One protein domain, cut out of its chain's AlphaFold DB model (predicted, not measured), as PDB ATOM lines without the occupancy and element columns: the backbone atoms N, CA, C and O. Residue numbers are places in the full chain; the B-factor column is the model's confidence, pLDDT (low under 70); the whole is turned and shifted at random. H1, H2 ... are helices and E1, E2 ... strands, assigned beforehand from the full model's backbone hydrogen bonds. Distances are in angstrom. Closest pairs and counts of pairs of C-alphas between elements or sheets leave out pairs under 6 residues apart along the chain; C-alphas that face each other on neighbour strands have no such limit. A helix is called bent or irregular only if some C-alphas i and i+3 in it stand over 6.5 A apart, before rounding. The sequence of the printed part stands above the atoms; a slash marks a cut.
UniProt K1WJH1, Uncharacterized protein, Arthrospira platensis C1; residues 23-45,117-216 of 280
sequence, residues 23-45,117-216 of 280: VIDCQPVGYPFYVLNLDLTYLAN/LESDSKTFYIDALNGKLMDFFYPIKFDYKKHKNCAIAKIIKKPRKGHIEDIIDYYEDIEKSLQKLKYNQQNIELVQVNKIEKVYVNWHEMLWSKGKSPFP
ATOM      1  N   VAL A  23      30.438  17.162  15.152       59.62
ATOM      2  CA  VAL A  23      30.426  18.552  15.636       59.62
ATOM      3  C   VAL A  23      29.331  19.303  14.878       59.62
ATOM      4  O   VAL A  23      29.377  19.395  13.656       59.62
ATOM      5  N   ILE A  24      28.326  19.789  15.604       66.31
ATOM      6  CA  ILE A  24      27.143  20.472  15.068       66.31
ATOM      7  C   ILE A  24      27.400  21.972  14.911       66.31
ATOM      8  O   ILE A  24      26.988  22.562  13.921       66.31
ATOM      9  N   ASP A  25      28.032  22.585  15.909       57.56
ATOM     10  CA  ASP A  25      28.261  24.029  15.957       57.56
ATOM     11  C   ASP A  25      29.539  24.324  16.747       57.56
ATOM     12  O   ASP A  25      29.915  23.552  17.638       57.56
ATOM     13  N   CYS A  26      30.206  25.424  16.408       62.78
ATOM     14  CA  CYS A  26      31.387  25.906  17.101       62.78
ATOM     15  C   CYS A  26      31.349  27.429  17.197       62.78
ATOM     16  O   CYS A  26      31.358  28.116  16.175       62.78
ATOM     17  N   GLN A  27      31.347  27.953  18.420       66.12
ATOM     18  CA  GLN A  27      31.320  29.390  18.666       66.12
ATOM     19  C   GLN A  27      32.517  29.812  19.520       66.12
ATOM     20  O   GLN A  27      32.867  29.112  20.478       66.12
ATOM     21  N   PRO A  28      33.166  30.945  19.195       67.38
ATOM     22  CA  PRO A  28      34.165  31.530  20.068       67.38
ATOM     23  C   PRO A  28      33.483  32.089  21.318       67.38
ATOM     24  O   PRO A  28      32.473  32.787  21.240       67.38
ATOM     25  N   VAL A  29      34.045  31.781  22.480       74.56
ATOM     26  CA  VAL A  29      33.557  32.239  23.779       74.56
ATOM     27  C   VAL A  29      34.724  32.847  24.543       74.56
ATOM     28  O   VAL A  29      35.805  32.264  24.618       74.56
ATOM     29  N   GLY A  30      34.511  34.031  25.113       74.88
ATOM     30  CA  GLY A  30      35.475  34.647  26.017       74.88
ATOM     31  C   GLY A  30      35.452  33.949  27.372       74.88
ATOM     32  O   GLY A  30      34.412  33.899  28.025       74.88
ATOM     33  N   TYR A  31      36.600  33.441  27.808       81.12
ATOM     34  CA  TYR A  31      36.774  32.842  29.125       81.12
ATOM     35  C   TYR A  31      37.556  33.802  30.039       81.12
ATOM     36  O   TYR A  31      38.706  34.134  29.720       81.12
ATOM     37  N   PRO A  32      36.962  34.270  31.151       86.06
ATOM     38  CA  PRO A  32      37.585  35.263  32.019       86.06
ATOM     39  C   PRO A  32      38.555  34.651  33.035       86.06
ATOM     40  O   PRO A  32      38.221  33.704  33.747       86.06
ATOM     41  N   PHE A  33      39.725  35.272  33.168       88.44
ATOM     42  CA  PHE A  33      40.687  35.033  34.245       88.44
ATOM     43  C   PHE A  33      41.022  36.345  34.954       88.44
ATOM     44  O   PHE A  33      41.144  37.390  34.316       88.44
ATOM     45  N   TYR A  34      41.225  36.300  36.266       91.88
ATOM     46  CA  TYR A  34      41.826  37.395  37.018       91.88
ATOM     47  C   TYR A  34      43.329  37.172  37.108       91.88
ATOM     48  O   TYR A  34      43.780  36.196  37.699       91.88
ATOM     49  N   VAL A  35      44.100  38.081  36.522       92.12
ATOM     50  CA  VAL A  35      45.561  38.062  36.609       92.12
ATOM     51  C   VAL A  35      45.982  38.888  37.813       92.12
ATOM     52  O   VAL A  35      45.604  40.059  37.921       92.12
ATOM     53  N   LEU A  36      46.742  38.266  38.706       93.50
ATOM     54  CA  LEU A  36      47.241  38.824  39.954       93.50
ATOM     55  C   LEU A  36      48.758  38.911  39.896       93.50
ATOM     56  O   LEU A  36      49.414  37.888  39.748       93.50
ATOM     57  N   ASN A  37      49.312  40.103  40.092       93.12
ATOM     58  CA  ASN A  37      50.730  40.239  40.407       93.12
ATOM     59  C   ASN A  37      50.861  40.404  41.916       93.12
ATOM     60  O   ASN A  37      50.350  41.381  42.474       93.12
ATOM     61  N   LEU A  38      51.504  39.439  42.558       92.62
ATOM     62  CA  LEU A  38      51.706  39.388  43.996       92.62
ATOM     63  C   LEU A  38      53.167  39.682  44.310       92.62
ATOM     64  O   LEU A  38      54.056  39.062  43.731       92.62
ATOM     65  N   ASP A  39      53.383  40.601  45.242       91.94
ATOM     66  CA  ASP A  39      54.670  40.799  45.901       91.94
ATOM     67  C   ASP A  39      54.738  39.834  47.086       91.94
ATOM     68  O   ASP A  39      53.887  39.879  47.983       91.94
ATOM     69  N   LEU A  40      55.691  38.913  47.038       91.75
ATOM     70  CA  LEU A  40      55.808  37.793  47.956       91.75
ATOM     71  C   LEU A  40      57.134  37.869  48.693       91.75
ATOM     72  O   LEU A  40      58.177  38.075  48.075       91.75
ATOM     73  N   THR A  41      57.096  37.577  49.987       88.50
ATOM     74  CA  THR A  41      58.290  37.284  50.772       88.50
ATOM     75  C   THR A  41      58.240  35.830  51.208       88.50
ATOM     76  O   THR A  41      57.263  35.368  51.807       88.50
ATOM     77  N   TYR A  42      59.293  35.090  50.889       86.00
ATOM     78  CA  TYR A  42      59.411  33.679  51.217       86.00
ATOM     79  C   TYR A  42      60.829  33.338  51.660       86.00
ATOM     80  O   TYR A  42      61.796  34.040  51.358       86.00
ATOM     81  N   LEU A  43      60.941  32.242  52.403       81.31
ATOM     82  CA  LEU A  43      62.223  31.661  52.772       81.31
ATOM     83  C   LEU A  43      62.609  30.653  51.697       81.31
ATOM     84  O   LEU A  43      61.882  29.687  51.460       81.31
ATOM     85  N   ALA A  44      63.730  30.906  51.030       71.06
ATOM     86  CA  ALA A  44      64.303  30.007  50.039       71.06
ATOM     87  C   ALA A  44      65.476  29.216  50.636       71.06
ATOM     88  O   ALA A  44      66.163  29.703  51.533       71.06
ATOM     89  N   ASN A  45      65.739  28.028  50.083       68.94
ATOM     90  CA  ASN A  45      66.863  27.153  50.451       68.94
ATOM     91  C   ASN A  45      66.801  26.612  51.892       68.94
ATOM     92  O   ASN A  45      67.787  26.672  52.628       68.94
ATOM     93  N   LEU A 117      65.772  35.930  53.486       77.56
ATOM     94  CA  LEU A 117      64.452  36.350  53.026       77.56
ATOM     95  C   LEU A 117      64.577  36.772  51.563       77.56
ATOM     96  O   LEU A 117      65.251  37.753  51.244       77.56
ATOM     97  N   GLU A 118      63.919  36.035  50.677       82.06
ATOM     98  CA  GLU A 118      63.795  36.415  49.279       82.06
ATOM     99  C   GLU A 118      62.468  37.151  49.096       82.06
ATOM    100  O   GLU A 118      61.423  36.731  49.597       82.06
ATOM    101  N   SER A 119      62.520  38.280  48.391       85.06
ATOM    102  CA  SER A 119      61.329  39.015  47.969       85.06
ATOM    103  C   SER A 119      61.259  39.001  46.451       85.06
ATOM    104  O   SER A 119      62.242  39.322  45.784       85.06
ATOM    105  N   ASP A 120      60.118  38.587  45.912       87.75
ATOM    106  CA  ASP A 120      59.920  38.408  44.475       87.75
ATOM    107  C   ASP A 120      58.485  38.772  44.080       87.75
ATOM    108  O   ASP A 120      57.540  38.581  44.847       87.75
ATOM    109  N   SER A 121      58.317  39.257  42.852       89.88
ATOM    110  CA  SER A 121      57.006  39.575  42.291       89.88
ATOM    111  C   SER A 121      56.594  38.494  41.300       89.88
ATOM    112  O   SER A 121      57.176  38.381  40.220       89.88
ATOM    113  N   LYS A 122      55.526  37.755  41.611       91.31
ATOM    114  CA  LYS A 122      55.020  36.671  40.756       91.31
ATOM    115  C   LYS A 122      53.597  36.886  40.279       91.31
ATOM    116  O   LYS A 122      52.755  37.456  40.971       91.31
ATOM    117  N   THR A 123      53.342  36.378  39.081       92.25
ATOM    118  CA  THR A 123      52.036  36.439  38.434       92.25
ATOM    119  C   THR A 123      51.277  35.136  38.643       92.25
ATOM    120  O   THR A 123      51.796  34.063  38.351       92.25
ATOM    121  N   PHE A 124      50.029  35.247  39.079       93.06
ATOM    122  CA  PHE A 124      49.088  34.144  39.227       93.06
ATOM    123  C   PHE A 124      47.791  34.438  38.474       93.06
ATOM    124  O   PHE A 124      47.451  35.589  38.191       93.06
ATOM    125  N   TYR A 125      47.050  33.383  38.168       91.75
ATOM    126  CA  TYR A 125      45.790  33.418  37.441       91.75
ATOM    127  C   TYR A 125      44.711  32.778  38.306       91.75
ATOM    128  O   TYR A 125      44.845  31.625  38.699       91.75
ATOM    129  N   ILE A 126      43.632  33.504  38.578       90.25
ATOM    130  CA  ILE A 126      42.414  32.935  39.154       90.25
ATOM    131  C   ILE A 126      41.400  32.780  38.036       90.25
ATOM    132  O   ILE A 126      41.052  33.742  37.351       90.25
ATOM    133  N   ASP A 127      40.908  31.570  37.855       87.31
ATOM    134  CA  ASP A 127      39.800  31.312  36.948       87.31
ATOM    135  C   ASP A 127      38.505  31.886  37.541       87.31
ATOM    136  O   ASP A 127      38.107  31.560  38.660       87.31
ATOM    137  N   ALA A 128      37.851  32.787  36.805       84.50
ATOM    138  CA  ALA A 128      36.703  33.525  37.322       84.50
ATOM    139  C   ALA A 128      35.419  32.675  37.426       84.50
ATOM    140  O   ALA A 128      34.450  33.117  38.052       84.50
ATOM    141  N   LEU A 129      35.401  31.473  36.835       79.94
ATOM    142  CA  LEU A 129      34.270  30.547  36.877       79.94
ATOM    143  C   LEU A 129      34.388  29.532  38.016       79.94
ATOM    144  O   LEU A 129      33.388  29.252  38.673       79.94
ATOM    145  N   ASN A 130      35.580  28.971  38.247       78.38
ATOM    146  CA  ASN A 130      35.789  27.950  39.288       78.38
ATOM    147  C   ASN A 130      36.538  28.468  40.529       78.38
ATOM    148  O   ASN A 130      36.542  27.797  41.558       78.38
ATOM    149  N   GLY A 131      37.155  29.645  40.442       83.25
ATOM    150  CA  GLY A 131      37.894  30.271  41.531       83.25
ATOM    151  C   GLY A 131      39.234  29.632  41.832       83.25
ATOM    152  O   GLY A 131      39.785  29.935  42.875       83.25
ATOM    153  N   LYS A 132      39.766  28.757  40.980       87.19
ATOM    154  CA  LYS A 132      41.032  28.066  41.224       87.19
ATOM    155  C   LYS A 132      42.221  28.946  40.838       87.19
ATOM    156  O   LYS A 132      42.224  29.530  39.753       87.19
ATOM    157  N   LEU A 133      43.236  28.981  41.702       89.94
ATOM    158  CA  LEU A 133      44.504  29.665  41.452       89.94
ATOM    159  C   LEU A 133      45.472  28.780  40.645       89.94
ATOM    160  O   LEU A 133      45.561  27.566  40.842       89.94
ATOM    161  N   MET A 134      46.176  29.400  39.702       88.50
ATOM    162  CA  MET A 134      47.136  28.780  38.791       88.50
ATOM    163  C   MET A 134      48.354  29.691  38.603       88.50
ATOM    164  O   MET A 134      48.243  30.913  38.622       88.50
ATOM    165  N   ASP A 135      49.514  29.092  38.385       86.50
ATOM    166  CA  ASP A 135      50.799  29.742  38.102       86.50
ATOM    167  C   ASP A 135      51.042  29.973  36.602       86.50
ATOM    168  O   ASP A 135      51.792  30.865  36.208       86.50
ATOM    169  N   PHE A 136      50.354  29.220  35.748       82.25
ATOM    170  CA  PHE A 136      50.333  29.422  34.303       82.25
ATOM    171  C   PHE A 136      48.905  29.384  33.767       82.25
ATOM    172  O   PHE A 136      48.005  28.775  34.346       82.25
ATOM    173  N   PHE A 137      48.697  30.028  32.620       75.56
ATOM    174  CA  PHE A 137      47.430  29.927  31.916       75.56
ATOM    175  C   PHE A 137      47.302  28.537  31.289       75.56
ATOM    176  O   PHE A 137      48.000  28.203  30.329       75.56
ATOM    177  N   TYR A 138      46.361  27.750  31.795       73.25
ATOM    178  CA  TYR A 138      45.848  26.592  31.089       73.25
ATOM    179  C   TYR A 138      44.347  26.473  31.340       73.25
ATOM    180  O   TYR A 138      43.877  26.627  32.468       73.25
ATOM    181  N   PRO A 139      43.565  26.199  30.295       64.44
ATOM    182  CA  PRO A 139      42.156  25.944  30.483       64.44
ATOM    183  C   PRO A 139      41.949  24.635  31.251       64.44
ATOM    184  O   PRO A 139      42.488  23.587  30.892       64.44
ATOM    185  N   ILE A 140      41.145  24.685  32.311       64.56
ATOM    186  CA  ILE A 140      40.734  23.496  33.055       64.56
ATOM    187  C   ILE A 140      39.434  22.980  32.448       64.56
ATOM    188  O   ILE A 140      38.504  23.742  32.188       64.56
ATOM    189  N   LYS A 141      39.349  21.665  32.226       62.72
ATOM    190  CA  LYS A 141      38.101  21.027  31.799       62.72
ATOM    191  C   LYS A 141      37.041  21.223  32.873       62.72
ATOM    192  O   LYS A 141      37.199  20.751  33.997       62.72
ATOM    193  N   PHE A 142      35.956  21.891  32.504       59.84
ATOM    194  CA  PHE A 142      34.803  22.039  33.374       59.84
ATOM    195  C   PHE A 142      34.099  20.682  33.532       59.84
ATOM    196  O   PHE A 142      33.576  20.125  32.564       59.84
ATOM    197  N   ASP A 143      34.108  20.124  34.743       61.53
ATOM    198  CA  ASP A 143      33.448  18.850  35.043       61.53
ATOM    199  C   ASP A 143      31.988  19.087  35.446       61.53
ATOM    200  O   ASP A 143      31.660  19.278  36.619       61.53
ATOM    201  N   TYR A 144      31.093  19.041  34.460       55.84
ATOM    202  CA  TYR A 144      29.657  19.226  34.674       55.84
ATOM    203  C   TYR A 144      29.054  18.215  35.673       55.84
ATOM    204  O   TYR A 144      28.033  18.506  36.294       55.84
ATOM    205  N   LYS A 145      29.672  17.037  35.876       62.59
ATOM    206  CA  LYS A 145      29.160  16.005  36.797       62.59
ATOM    207  C   LYS A 145      29.389  16.366  38.260       62.59
ATOM    208  O   LYS A 145      28.569  16.005  39.101       62.59
ATOM    209  N   LYS A 146      30.477  17.085  38.556       58.69
ATOM    210  CA  LYS A 146      30.756  17.649  39.891       58.69
ATOM    211  C   LYS A 146      29.902  18.881  40.190       58.69
ATOM    212  O   LYS A 146      29.733  19.258  41.343       58.69
ATOM    213  N   HIS A 147      29.323  19.466  39.149       56.53
ATOM    214  CA  HIS A 147      28.688  20.773  39.151       56.53
ATOM    215  C   HIS A 147      27.226  20.687  38.675       56.53
ATOM    216  O   HIS A 147      26.772  21.485  37.858       56.53
ATOM    217  N   LYS A 148      26.470  19.707  39.204       53.41
ATOM    218  CA  LYS A 148      25.076  19.410  38.800       53.41
ATOM    219  C   LYS A 148      24.098  20.584  38.963       53.41
ATOM    220  O   LYS A 148      23.124  20.643  38.226       53.41
ATOM    221  N   ASN A 149      24.387  21.520  39.872       47.47
ATOM    222  CA  ASN A 149      23.579  22.720  40.140       47.47
ATOM    223  C   ASN A 149      24.311  24.024  39.783       47.47
ATOM    224  O   ASN A 149      24.050  25.072  40.372       47.47
ATOM    225  N   CYS A 150      25.251  23.986  38.838       45.97
ATOM    226  CA  CYS A 150      25.928  25.194  38.394       45.97
ATOM    227  C   CYS A 150      25.083  25.948  37.362       45.97
ATOM    228  O   CYS A 150      25.428  26.040  36.187       45.97
ATOM    229  N   ALA A 151      24.047  26.637  37.841       44.62
ATOM    230  CA  ALA A 151      23.967  28.026  37.412       44.62
ATOM    231  C   ALA A 151      25.349  28.655  37.684       44.62
ATOM    232  O   ALA A 151      26.045  28.242  38.617       44.62
ATOM    233  N   ILE A 152      25.772  29.636  36.893       54.16
ATOM    234  CA  ILE A 152      26.946  30.476  37.181       54.16
ATOM    235  C   ILE A 152      26.610  31.326  38.433       54.16
ATOM    236  O   ILE A 152      26.528  32.545  38.399       54.16
ATOM    237  N   ALA A 153      26.267  30.672  39.542       47.81
ATOM    238  CA  ALA A 153      25.585  31.222  40.705       47.81
ATOM    239  C   ALA A 153      26.568  31.912  41.645       47.81
ATOM    240  O   ALA A 153      26.169  32.627  42.559       47.81
ATOM    241  N   LYS A 154      27.867  31.719  41.411       61.59
ATOM    242  CA  LYS A 154      28.920  32.392  42.149       61.59
ATOM    243  C   LYS A 154      30.036  32.762  41.184       61.59
ATOM    244  O   LYS A 154      31.069  32.110  41.136       61.59
ATOM    245  N   ILE A 155      29.795  33.805  40.386       67.25
ATOM    246  CA  ILE A 155      30.895  34.525  39.736       67.25
ATOM    247  C   ILE A 155      31.872  34.889  40.849       67.25
ATOM    248  O   ILE A 155      31.496  35.549  41.825       67.25
ATOM    249  N   ILE A 156      33.105  34.410  40.731       81.50
ATOM    250  CA  ILE A 156      34.136  34.696  41.718       81.50
ATOM    251  C   ILE A 156      34.381  36.198  41.682       81.50
ATOM    252  O   ILE A 156      34.564  36.789  40.612       81.50
ATOM    253  N   LYS A 157      34.325  36.840  42.849       84.88
ATOM    254  CA  LYS A 157      34.573  38.278  42.938       84.88
ATOM    255  C   LYS A 157      36.023  38.540  42.552       84.88
ATOM    256  O   LYS A 157      36.926  37.859  43.024       84.88
ATOM    257  N   LYS A 158      36.234  39.540  41.697       88.12
ATOM    258  CA  LYS A 158      37.573  39.999  41.334       88.12
ATOM    259  C   LYS A 158      38.299  40.478  42.603       88.12
ATOM    260  O   LYS A 158      37.761  41.374  43.262       88.12
ATOM    261  N   PRO A 159      39.505  39.968  42.909       90.56
ATOM    262  CA  PRO A 159      40.314  40.497  44.001       90.56
ATOM    263  C   PRO A 159      40.639  41.976  43.783       90.56
ATOM    264  O   PRO A 159      40.844  42.432  42.650       90.56
ATOM    265  N   ARG A 160      40.682  42.752  44.860       89.62
ATOM    266  CA  ARG A 160      40.980  44.183  44.789       89.62
ATOM    267  C   ARG A 160      42.468  44.424  45.005       89.62
ATOM    268  O   ARG A 160      43.129  43.765  45.800       89.62
ATOM    269  N   LYS A 161      43.009  45.415  44.297       91.06
ATOM    270  CA  LYS A 161      44.403  45.838  44.467       91.06
ATOM    271  C   LYS A 161      44.634  46.280  45.918       91.06
ATOM    272  O   LYS A 161      43.845  47.058  46.440       91.06
ATOM    273  N   GLY A 162      45.716  45.805  46.533       86.69
ATOM    274  CA  GLY A 162      46.076  46.121  47.920       86.69
ATOM    275  C   GLY A 162      45.264  45.406  49.010       86.69
ATOM    276  O   GLY A 162      45.636  45.521  50.169       86.69
ATOM    277  N   HIS A 163      44.216  44.650  48.670       89.44
ATOM    278  CA  HIS A 163      43.396  43.919  49.642       89.44
ATOM    279  C   HIS A 163      43.838  42.461  49.733       89.44
ATOM    280  O   HIS A 163      43.378  41.610  48.973       89.44
ATOM    281  N   ILE A 164      44.760  42.176  50.652       88.62
ATOM    282  CA  ILE A 164      45.319  40.830  50.845       88.62
ATOM    283  C   ILE A 164      44.247  39.850  51.347       88.62
ATOM    284  O   ILE A 164      44.326  38.653  51.086       88.62
ATOM    285  N   GLU A 165      43.195  40.347  52.001       89.31
ATOM    286  CA  GLU A 165      42.104  39.512  52.512       89.31
ATOM    287  C   GLU A 165      41.385  38.752  51.392       89.31
ATOM    288  O   GLU A 165      40.896  37.647  51.610       89.31
ATOM    289  N   ASP A 166      41.376  39.319  50.182       87.62
ATOM    290  CA  ASP A 166      40.729  38.733  49.009       87.62
ATOM    291  C   ASP A 166      41.489  37.495  48.473       87.62
ATOM    292  O   ASP A 166      40.984  36.825  47.570       87.62
ATOM    293  N   ILE A 167      42.691  37.192  48.992       89.06
ATOM    294  CA  ILE A 167      43.529  36.074  48.529       89.06
ATOM    295  C   ILE A 167      43.952  35.079  49.620       89.06
ATOM    296  O   ILE A 167      44.699  34.151  49.318       89.06
ATOM    297  N   ILE A 168      43.477  35.236  50.861       88.19
ATOM    298  CA  ILE A 168      43.849  34.365  51.995       88.19
ATOM    299  C   ILE A 168      43.563  32.890  51.690       88.19
ATOM    300  O   ILE A 168      44.405  32.030  51.944       88.19
ATOM    301  N   ASP A 169      42.418  32.612  51.069       87.69
ATOM    302  CA  ASP A 169      41.985  31.253  50.721       87.69
ATOM    303  C   ASP A 169      42.926  30.553  49.716       87.69
ATOM    304  O   ASP A 169      42.823  29.346  49.517       87.69
ATOM    305  N   TYR A 170      43.858  31.288  49.096       89.81
ATOM    306  CA  TYR A 170      44.790  30.772  48.094       89.81
ATOM    307  C   TYR A 170      46.229  30.600  48.583       89.81
ATOM    308  O   TYR A 170      47.091  30.232  47.787       89.81
ATOM    309  N   TYR A 171      46.529  30.864  49.858       89.50
ATOM    310  CA  TYR A 171      47.910  30.839  50.360       89.50
ATOM    311  C   TYR A 171      48.584  29.478  50.160       89.50
ATOM    312  O   TYR A 171      49.714  29.421  49.673       89.50
ATOM    313  N   GLU A 172      47.870  28.386  50.439       88.06
ATOM    314  CA  GLU A 172      48.385  27.030  50.216       88.06
ATOM    315  C   GLU A 172      48.676  26.751  48.734       88.06
ATOM    316  O   GLU A 172      49.656  26.091  48.393       88.06
ATOM    317  N   ASP A 173      47.820  27.239  47.832       90.00
ATOM    318  CA  ASP A 173      47.988  27.044  46.391       90.00
ATOM    319  C   ASP A 173      49.153  27.879  45.842       90.00
ATOM    320  O   ASP A 173      49.888  27.416  44.961       90.00
ATOM    321  N   ILE A 174      49.356  29.085  46.382       90.00
ATOM    322  CA  ILE A 174      50.506  29.944  46.079       90.00
ATOM    323  C   ILE A 174      51.790  29.247  46.524       90.00
ATOM    324  O   ILE A 174      52.706  29.105  45.718       90.00
ATOM    325  N   GLU A 175      51.848  28.750  47.759       87.31
ATOM    326  CA  GLU A 175      53.019  28.046  48.291       87.31
ATOM    327  C   GLU A 175      53.367  26.802  47.459       87.31
ATOM    328  O   GLU A 175      54.500  26.663  46.989       87.31
ATOM    329  N   LYS A 176      52.375  25.955  47.148       87.12
ATOM    330  CA  LYS A 176      52.553  24.792  46.256       87.12
ATOM    331  C   LYS A 176      53.071  25.194  44.876       87.12
ATOM    332  O   LYS A 176      53.858  24.471  44.267       87.12
ATOM    333  N   SER A 177      52.614  26.326  44.355       86.19
ATOM    334  CA  SER A 177      53.060  26.838  43.058       86.19
ATOM    335  C   SER A 177      54.497  27.367  43.111       86.19
ATOM    336  O   SER A 177      55.276  27.132  42.188       86.19
ATOM    337  N   LEU A 178      54.891  28.022  44.208       84.75
ATOM    338  CA  LEU A 178      56.272  28.460  44.425       84.75
ATOM    339  C   LEU A 178      57.237  27.272  44.447       84.75
ATOM    340  O   LEU A 178      58.263  27.327  43.768       84.75
ATOM    341  N   GLN A 179      56.880  26.203  45.164       82.94
ATOM    342  CA  GLN A 179      57.685  24.981  45.272       82.94
ATOM    343  C   GLN A 179      57.909  24.306  43.910       82.94
ATOM    344  O   GLN A 179      59.016  23.865  43.618       82.94
ATOM    345  N   LYS A 180      56.894  24.285  43.033       80.94
ATOM    346  CA  LYS A 180      57.027  23.725  41.675       80.94
ATOM    347  C   LYS A 180      58.010  24.495  40.800       80.94
ATOM    348  O   LYS A 180      58.729  23.890  40.018       80.94
ATOM    349  N   LEU A 181      58.026  25.824  40.891       69.56
ATOM    350  CA  LEU A 181      58.831  26.661  39.995       69.56
ATOM    351  C   LEU A 181      60.336  26.511  40.232       69.56
ATOM    352  O   LEU A 181      61.121  26.674  39.298       69.56
ATOM    353  N   LYS A 182      60.749  26.194  41.459       67.94
ATOM    354  CA  LYS A 182      62.158  26.000  41.800       67.94
ATOM    355  C   LYS A 182      62.452  24.517  42.017       67.94
ATOM    356  O   LYS A 182      62.785  24.107  43.120       67.94
ATOM    357  N   TYR A 183      62.401  23.738  40.931       54.41
ATOM    358  CA  TYR A 183      62.709  22.294  40.886       54.41
ATOM    359  C   TYR A 183      64.023  21.870  41.583       54.41
ATOM    360  O   TYR A 183      64.186  20.690  41.881       54.41
ATOM    361  N   ASN A 184      64.941  22.807  41.860       52.97
ATOM    362  CA  ASN A 184      66.243  22.548  42.479       52.97
ATOM    363  C   ASN A 184      66.408  23.097  43.910       52.97
ATOM    364  O   ASN A 184      67.425  22.800  44.531       52.97
ATOM    365  N   GLN A 185      65.475  23.901  44.438       57.00
ATOM    366  CA  GLN A 185      65.569  24.412  45.814       57.00
ATOM    367  C   GLN A 185      64.669  23.579  46.722       57.00
ATOM    368  O   GLN A 185      63.450  23.558  46.555       57.00
ATOM    369  N   GLN A 186      65.286  22.874  47.669       61.19
ATOM    370  CA  GLN A 186      64.566  22.109  48.678       61.19
ATOM    371  C   GLN A 186      63.890  23.103  49.635       61.19
ATOM    372  O   GLN A 186      64.530  23.999  50.180       61.19
ATOM    373  N   ASN A 187      62.565  22.969  49.723       70.31
ATOM    374  CA  ASN A 187      61.625  23.674  50.596       70.31
ATOM    375  C   ASN A 187      61.608  25.211  50.486       70.31
ATOM    376  O   ASN A 187      62.481  25.925  50.979       70.31
ATOM    377  N   ILE A 188      60.529  25.719  49.881       76.56
ATOM    378  CA  ILE A 188      60.123  27.126  49.962       76.56
ATOM    379  C   ILE A 188      58.967  27.218  50.951       76.56
ATOM    380  O   ILE A 188      57.979  26.500  50.785       76.56
ATOM    381  N   GLU A 189      59.091  28.119  51.926       81.25
ATOM    382  CA  GLU A 189      58.018  28.470  52.860       81.25
ATOM    383  C   GLU A 189      57.564  29.905  52.589       81.25
ATOM    384  O   GLU A 189      58.367  30.847  52.623       81.25
ATOM    385  N   LEU A 190      56.273  30.077  52.305       84.31
ATOM    386  CA  LEU A 190      55.689  31.404  52.129       84.31
ATOM    387  C   LEU A 190      55.584  32.089  53.497       84.31
ATOM    388  O   LEU A 190      54.838  31.642  54.364       84.31
ATOM    389  N   VAL A 191      56.300  33.200  53.681       85.25
ATOM    390  CA  VAL A 191      56.214  33.993  54.918       85.25
ATOM    391  C   VAL A 191      54.997  34.900  54.849       85.25
ATOM    392  O   VAL A 191      54.165  34.911  55.754       85.25
ATOM    393  N   GLN A 192      54.895  35.671  53.766       86.00
ATOM    394  CA  GLN A 192      53.862  36.682  53.626       86.00
ATOM    395  C   GLN A 192      53.623  37.060  52.162       86.00
ATOM    396  O   GLN A 192      54.542  37.110  51.342       86.00
ATOM    397  N   VAL A 193      52.370  37.403  51.858       88.81
ATOM    398  CA  VAL A 193      52.026  38.203  50.681       88.81
ATOM    399  C   VAL A 193      52.020  39.676  51.088       88.81
ATOM    400  O   VAL A 193      51.193  40.096  51.896       88.81
ATOM    401  N   ASN A 194      52.961  40.456  50.562       87.56
ATOM    402  CA  ASN A 194      53.179  41.848  50.959       87.56
ATOM    403  C   ASN A 194      52.090  42.768  50.417       87.56
ATOM    404  O   ASN A 194      51.598  43.651  51.115       87.56
ATOM    405  N   LYS A 195      51.740  42.584  49.142       90.94
ATOM    406  CA  LYS A 195      50.712  43.364  48.453       90.94
ATOM    407  C   LYS A 195      50.283  42.676  47.166       90.94
ATOM    408  O   LYS A 195      51.050  41.976  46.506       90.94
ATOM    409  N   ILE A 196      49.059  42.987  46.759       91.56
ATOM    410  CA  ILE A 196      48.578  42.732  45.405       91.56
ATOM    411  C   ILE A 196      48.910  43.965  44.563       91.56
ATOM    412  O   ILE A 196      48.274  45.012  44.711       91.56
ATOM    413  N   GLU A 197      49.912  43.865  43.694       86.00
ATOM    414  CA  GLU A 197      50.408  44.996  42.909       86.00
ATOM    415  C   GLU A 197      49.453  45.394  41.784       86.00
ATOM    416  O   GLU A 197      49.201  46.583  41.538       86.00
ATOM    417  N   LYS A 198      48.941  44.391  41.067       87.50
ATOM    418  CA  LYS A 198      48.097  44.569  39.883       87.50
ATOM    419  C   LYS A 198      47.030  43.487  39.847       87.50
ATOM    420  O   LYS A 198      47.328  42.321  40.085       87.50
ATOM    421  N   VAL A 199      45.805  43.897  39.507       90.62
ATOM    422  CA  VAL A 199      44.695  42.982  39.223       90.62
ATOM    423  C   VAL A 199      43.932  43.430  37.988       90.62
ATOM    424  O   VAL A 199      43.313  44.501  37.976       90.62
ATOM    425  N   TYR A 200      43.896  42.588  36.963       90.12
ATOM    426  CA  TYR A 200      43.124  42.846  35.750       90.12
ATOM    427  C   TYR A 200      42.443  41.581  35.241       90.12
ATOM    428  O   TYR A 200      42.803  40.468  35.613       90.12
ATOM    429  N   VAL A 201      41.400  41.773  34.435       88.06
ATOM    430  CA  VAL A 201      40.699  40.666  33.788       88.06
ATOM    431  C   VAL A 201      41.399  40.398  32.466       88.06
ATOM    432  O   VAL A 201      41.577  41.325  31.677       88.06
ATOM    433  N   ASN A 202      41.791  39.153  32.235       86.06
ATOM    434  CA  ASN A 202      42.276  38.691  30.950       86.06
ATOM    435  C   ASN A 202      41.238  37.759  30.328       86.06
ATOM    436  O   ASN A 202      40.796  36.800  30.963       86.06
ATOM    437  N   TRP A 203      40.837  38.063  29.099       81.44
ATOM    438  CA  TRP A 203      39.865  37.276  28.354       81.44
ATOM    439  C   TRP A 203      40.598  36.407  27.352       81.44
ATOM    440  O   TRP A 203      41.266  36.909  26.451       81.44
ATOM    441  N   HIS A 204      40.445  35.098  27.501       78.25
ATOM    442  CA  HIS A 204      40.994  34.143  26.556       78.25
ATOM    443  C   HIS A 204      39.889  33.625  25.645       78.25
ATOM    444  O   HIS A 204      38.841  33.189  26.116       78.25
ATOM    445  N   GLU A 205      40.123  33.667  24.337       70.31
ATOM    446  CA  GLU A 205      39.201  33.095  23.361       70.31
ATOM    447  C   GLU A 205      39.289  31.565  23.411       70.31
ATOM    448  O   GLU A 205      40.335  30.968  23.136       70.31
ATOM    449  N   MET A 206      38.182  30.926  23.776       69.56
ATOM    450  CA  MET A 206      38.018  29.479  23.748       69.56
ATOM    451  C   MET A 206      36.978  29.097  22.705       69.56
ATOM    452  O   MET A 206      36.106  29.889  22.363       69.56
ATOM    453  N   LEU A 207      37.068  27.874  22.189       63.59
ATOM    454  CA  LEU A 207      36.117  27.378  21.202       63.59
ATOM    455  C   LEU A 207      35.161  26.427  21.894       63.59
ATOM    456  O   LEU A 207      35.553  25.376  22.399       63.59
ATOM    457  N   TRP A 208      33.894  26.806  21.924       61.78
ATOM    458  CA  TRP A 208      32.850  25.941  22.426       61.78
ATOM    459  C   TRP A 208      32.267  25.150  21.266       61.78
ATOM    460  O   TRP A 208      31.738  25.743  20.331       61.78
ATOM    461  N   SER A 209      32.365  23.820  21.320       59.69
ATOM    462  CA  SER A 209      31.773  22.941  20.318       59.69
ATOM    463  C   SER A 209      30.586  22.163  20.878       59.69
ATOM    464  O   SER A 209      30.642  21.558  21.950       59.69
ATOM    465  N   LYS A 210      29.497  22.139  20.112       56.56
ATOM    466  CA  LYS A 210      28.343  21.279  20.371       56.56
ATOM    467  C   LYS A 210      28.489  20.012  19.540       56.56
ATOM    468  O   LYS A 210      28.599  20.096  18.324       56.56
ATOM    469  N   GLY A 211      28.480  18.845  20.177       60.16
ATOM    470  CA  GLY A 211      28.552  17.551  19.489       60.16
ATOM    471  C   GLY A 211      27.272  16.733  19.653       60.16
ATOM    472  O   GLY A 211      26.614  16.828  20.687       60.16
ATOM    473  N   LYS A 212      26.938  15.902  18.660       47.22
ATOM    474  CA  LYS A 212      25.925  14.839  18.780       47.22
ATOM    475  C   LYS A 212      26.627  13.486  18.732       47.22
ATOM    476  O   LYS A 212      27.364  13.223  17.781       47.22
ATOM    477  N   SER A 213      26.389  12.642  19.734       50.78
ATOM    478  CA  SER A 213      26.714  11.217  19.628       50.78
ATOM    479  C   SER A 213      25.548  10.502  18.928       50.78
ATOM    480  O   SER A 213      24.395  10.776  19.272       50.78
ATOM    481  N   PRO A 214      25.800   9.630  17.938       46.66
ATOM    482  CA  PRO A 214      24.770   8.826  17.297       46.66
ATOM    483  C   PRO A 214      24.325   7.622  18.147       46.66
ATOM    484  O   PRO A 214      23.330   6.994  17.800       46.66
ATOM    485  N   PHE A 215      25.001   7.310  19.263       45.56
ATOM    486  CA  PHE A 215      24.658   6.178  20.128       45.56
ATOM    487  C   PHE A 215      23.993   6.636  21.441       45.56
ATOM    488  O   PHE A 215      24.485   7.566  22.080       45.56
ATOM    489  N   PRO A 216      22.897   5.986  21.889       40.16
ATOM    490  CA  PRO A 216      22.216   6.310  23.147       40.16
ATOM    491  C   PRO A 216      22.921   5.754  24.401       40.16
ATOM    492  O   PRO A 216      22.404   5.898  25.506       40.16
TER     493      PRO A 216
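What this domain is: This is residues 23 to 45 and 117 to 216 of the 280 residues of an uncharacterized protein of Arthrospira platensis C1 (UniProt K1WJH1). The model is a long, twisted ribbon of sheet whose two long strands, E1 and E3, run side by side, with a shorter strand, E2, along E1 at one end only. At that end the sheet curls round the one helix, H1, while at the other end E1 and E3 run on as a two-stranded arm, and residues 143 to 151 of the link before H1 stick out. The printed part has 123 residues, with three named strands and one named helix in the order E1, E2, H1, E3; the sheet, ordered E2, E1, E3, is antiparallel, and the class is mixed, helices and strands. The whole is loose, with a radius of gyration of the C-alphas of 17.7 A, and elongated, spanning 59 by 32 by 25 A.

How they stand to each other: Start with E1, residues 23 to 43, the inner strand, which bends by 68 degrees at residue 39. Beside it look for E2, residues 117 to 127, an edge strand, antiparallel at 161 degrees; N 36 and O 124 are within hydrogen-bond range at 2.8 A. The other edge strand is E3, residues 189 to 212, antiparallel to E1 at 172 degrees, with N 31 and O 204 at 2.8 A and N 41 and O 192 at 2.9 A; it bends by 111 degrees at residue 192. H1, residues 164 to 181, is on the sheet in two layers, a helix on one face of a sheet. Its closest C-alphas to E3 are those of Glu 175 and Leu 190, 5.8 A apart, and it is near E1 and E2. E2, H1 and E3 form a split strand-helix-strand unit, two strands running the same way with E1 between them, and its crossover is right-handed. Outside the named strands, residues 133 to 134 pair antiparallel with residues 125 to 126 of E2. H1 has 8 of 14 O i to N i+4 pairs within hydrogen-bond range.

Where its parts are: Find C-alpha 23 at (30.426, 18.552, 15.636); from there E1 runs 50.6 A to C-alpha 43. E2 covers 29.9 A from Leu 117 to Asp 127. H1 begins at C-alpha 164, (45.319, 40.830, 50.845), and spans 22.4 A; it is irregular, with C-alphas 166 and 169 7.8 A apart, and has a kink of 67 degrees near residue 171. E3 runs 48.8 A and ends at C-alpha 212, (25.925, 14.839, 18.780).

The domain as a whole: The two C-alphas farthest apart are those of Leu 117 and Pro 214, 60.1 A. Residues 46 to 116 are not printed, and C-alphas 45 and 117 are 9.9 A apart across this cut. The link from E2 to H1 is long, 36 residues, and that from H1 to E3 is short, 7 residues. The mean pLDDT of the printed part is 76.7; look for values under 70 at residues 23 to 28, 45, 139 to 155, 181 to 186 and 206 to 216.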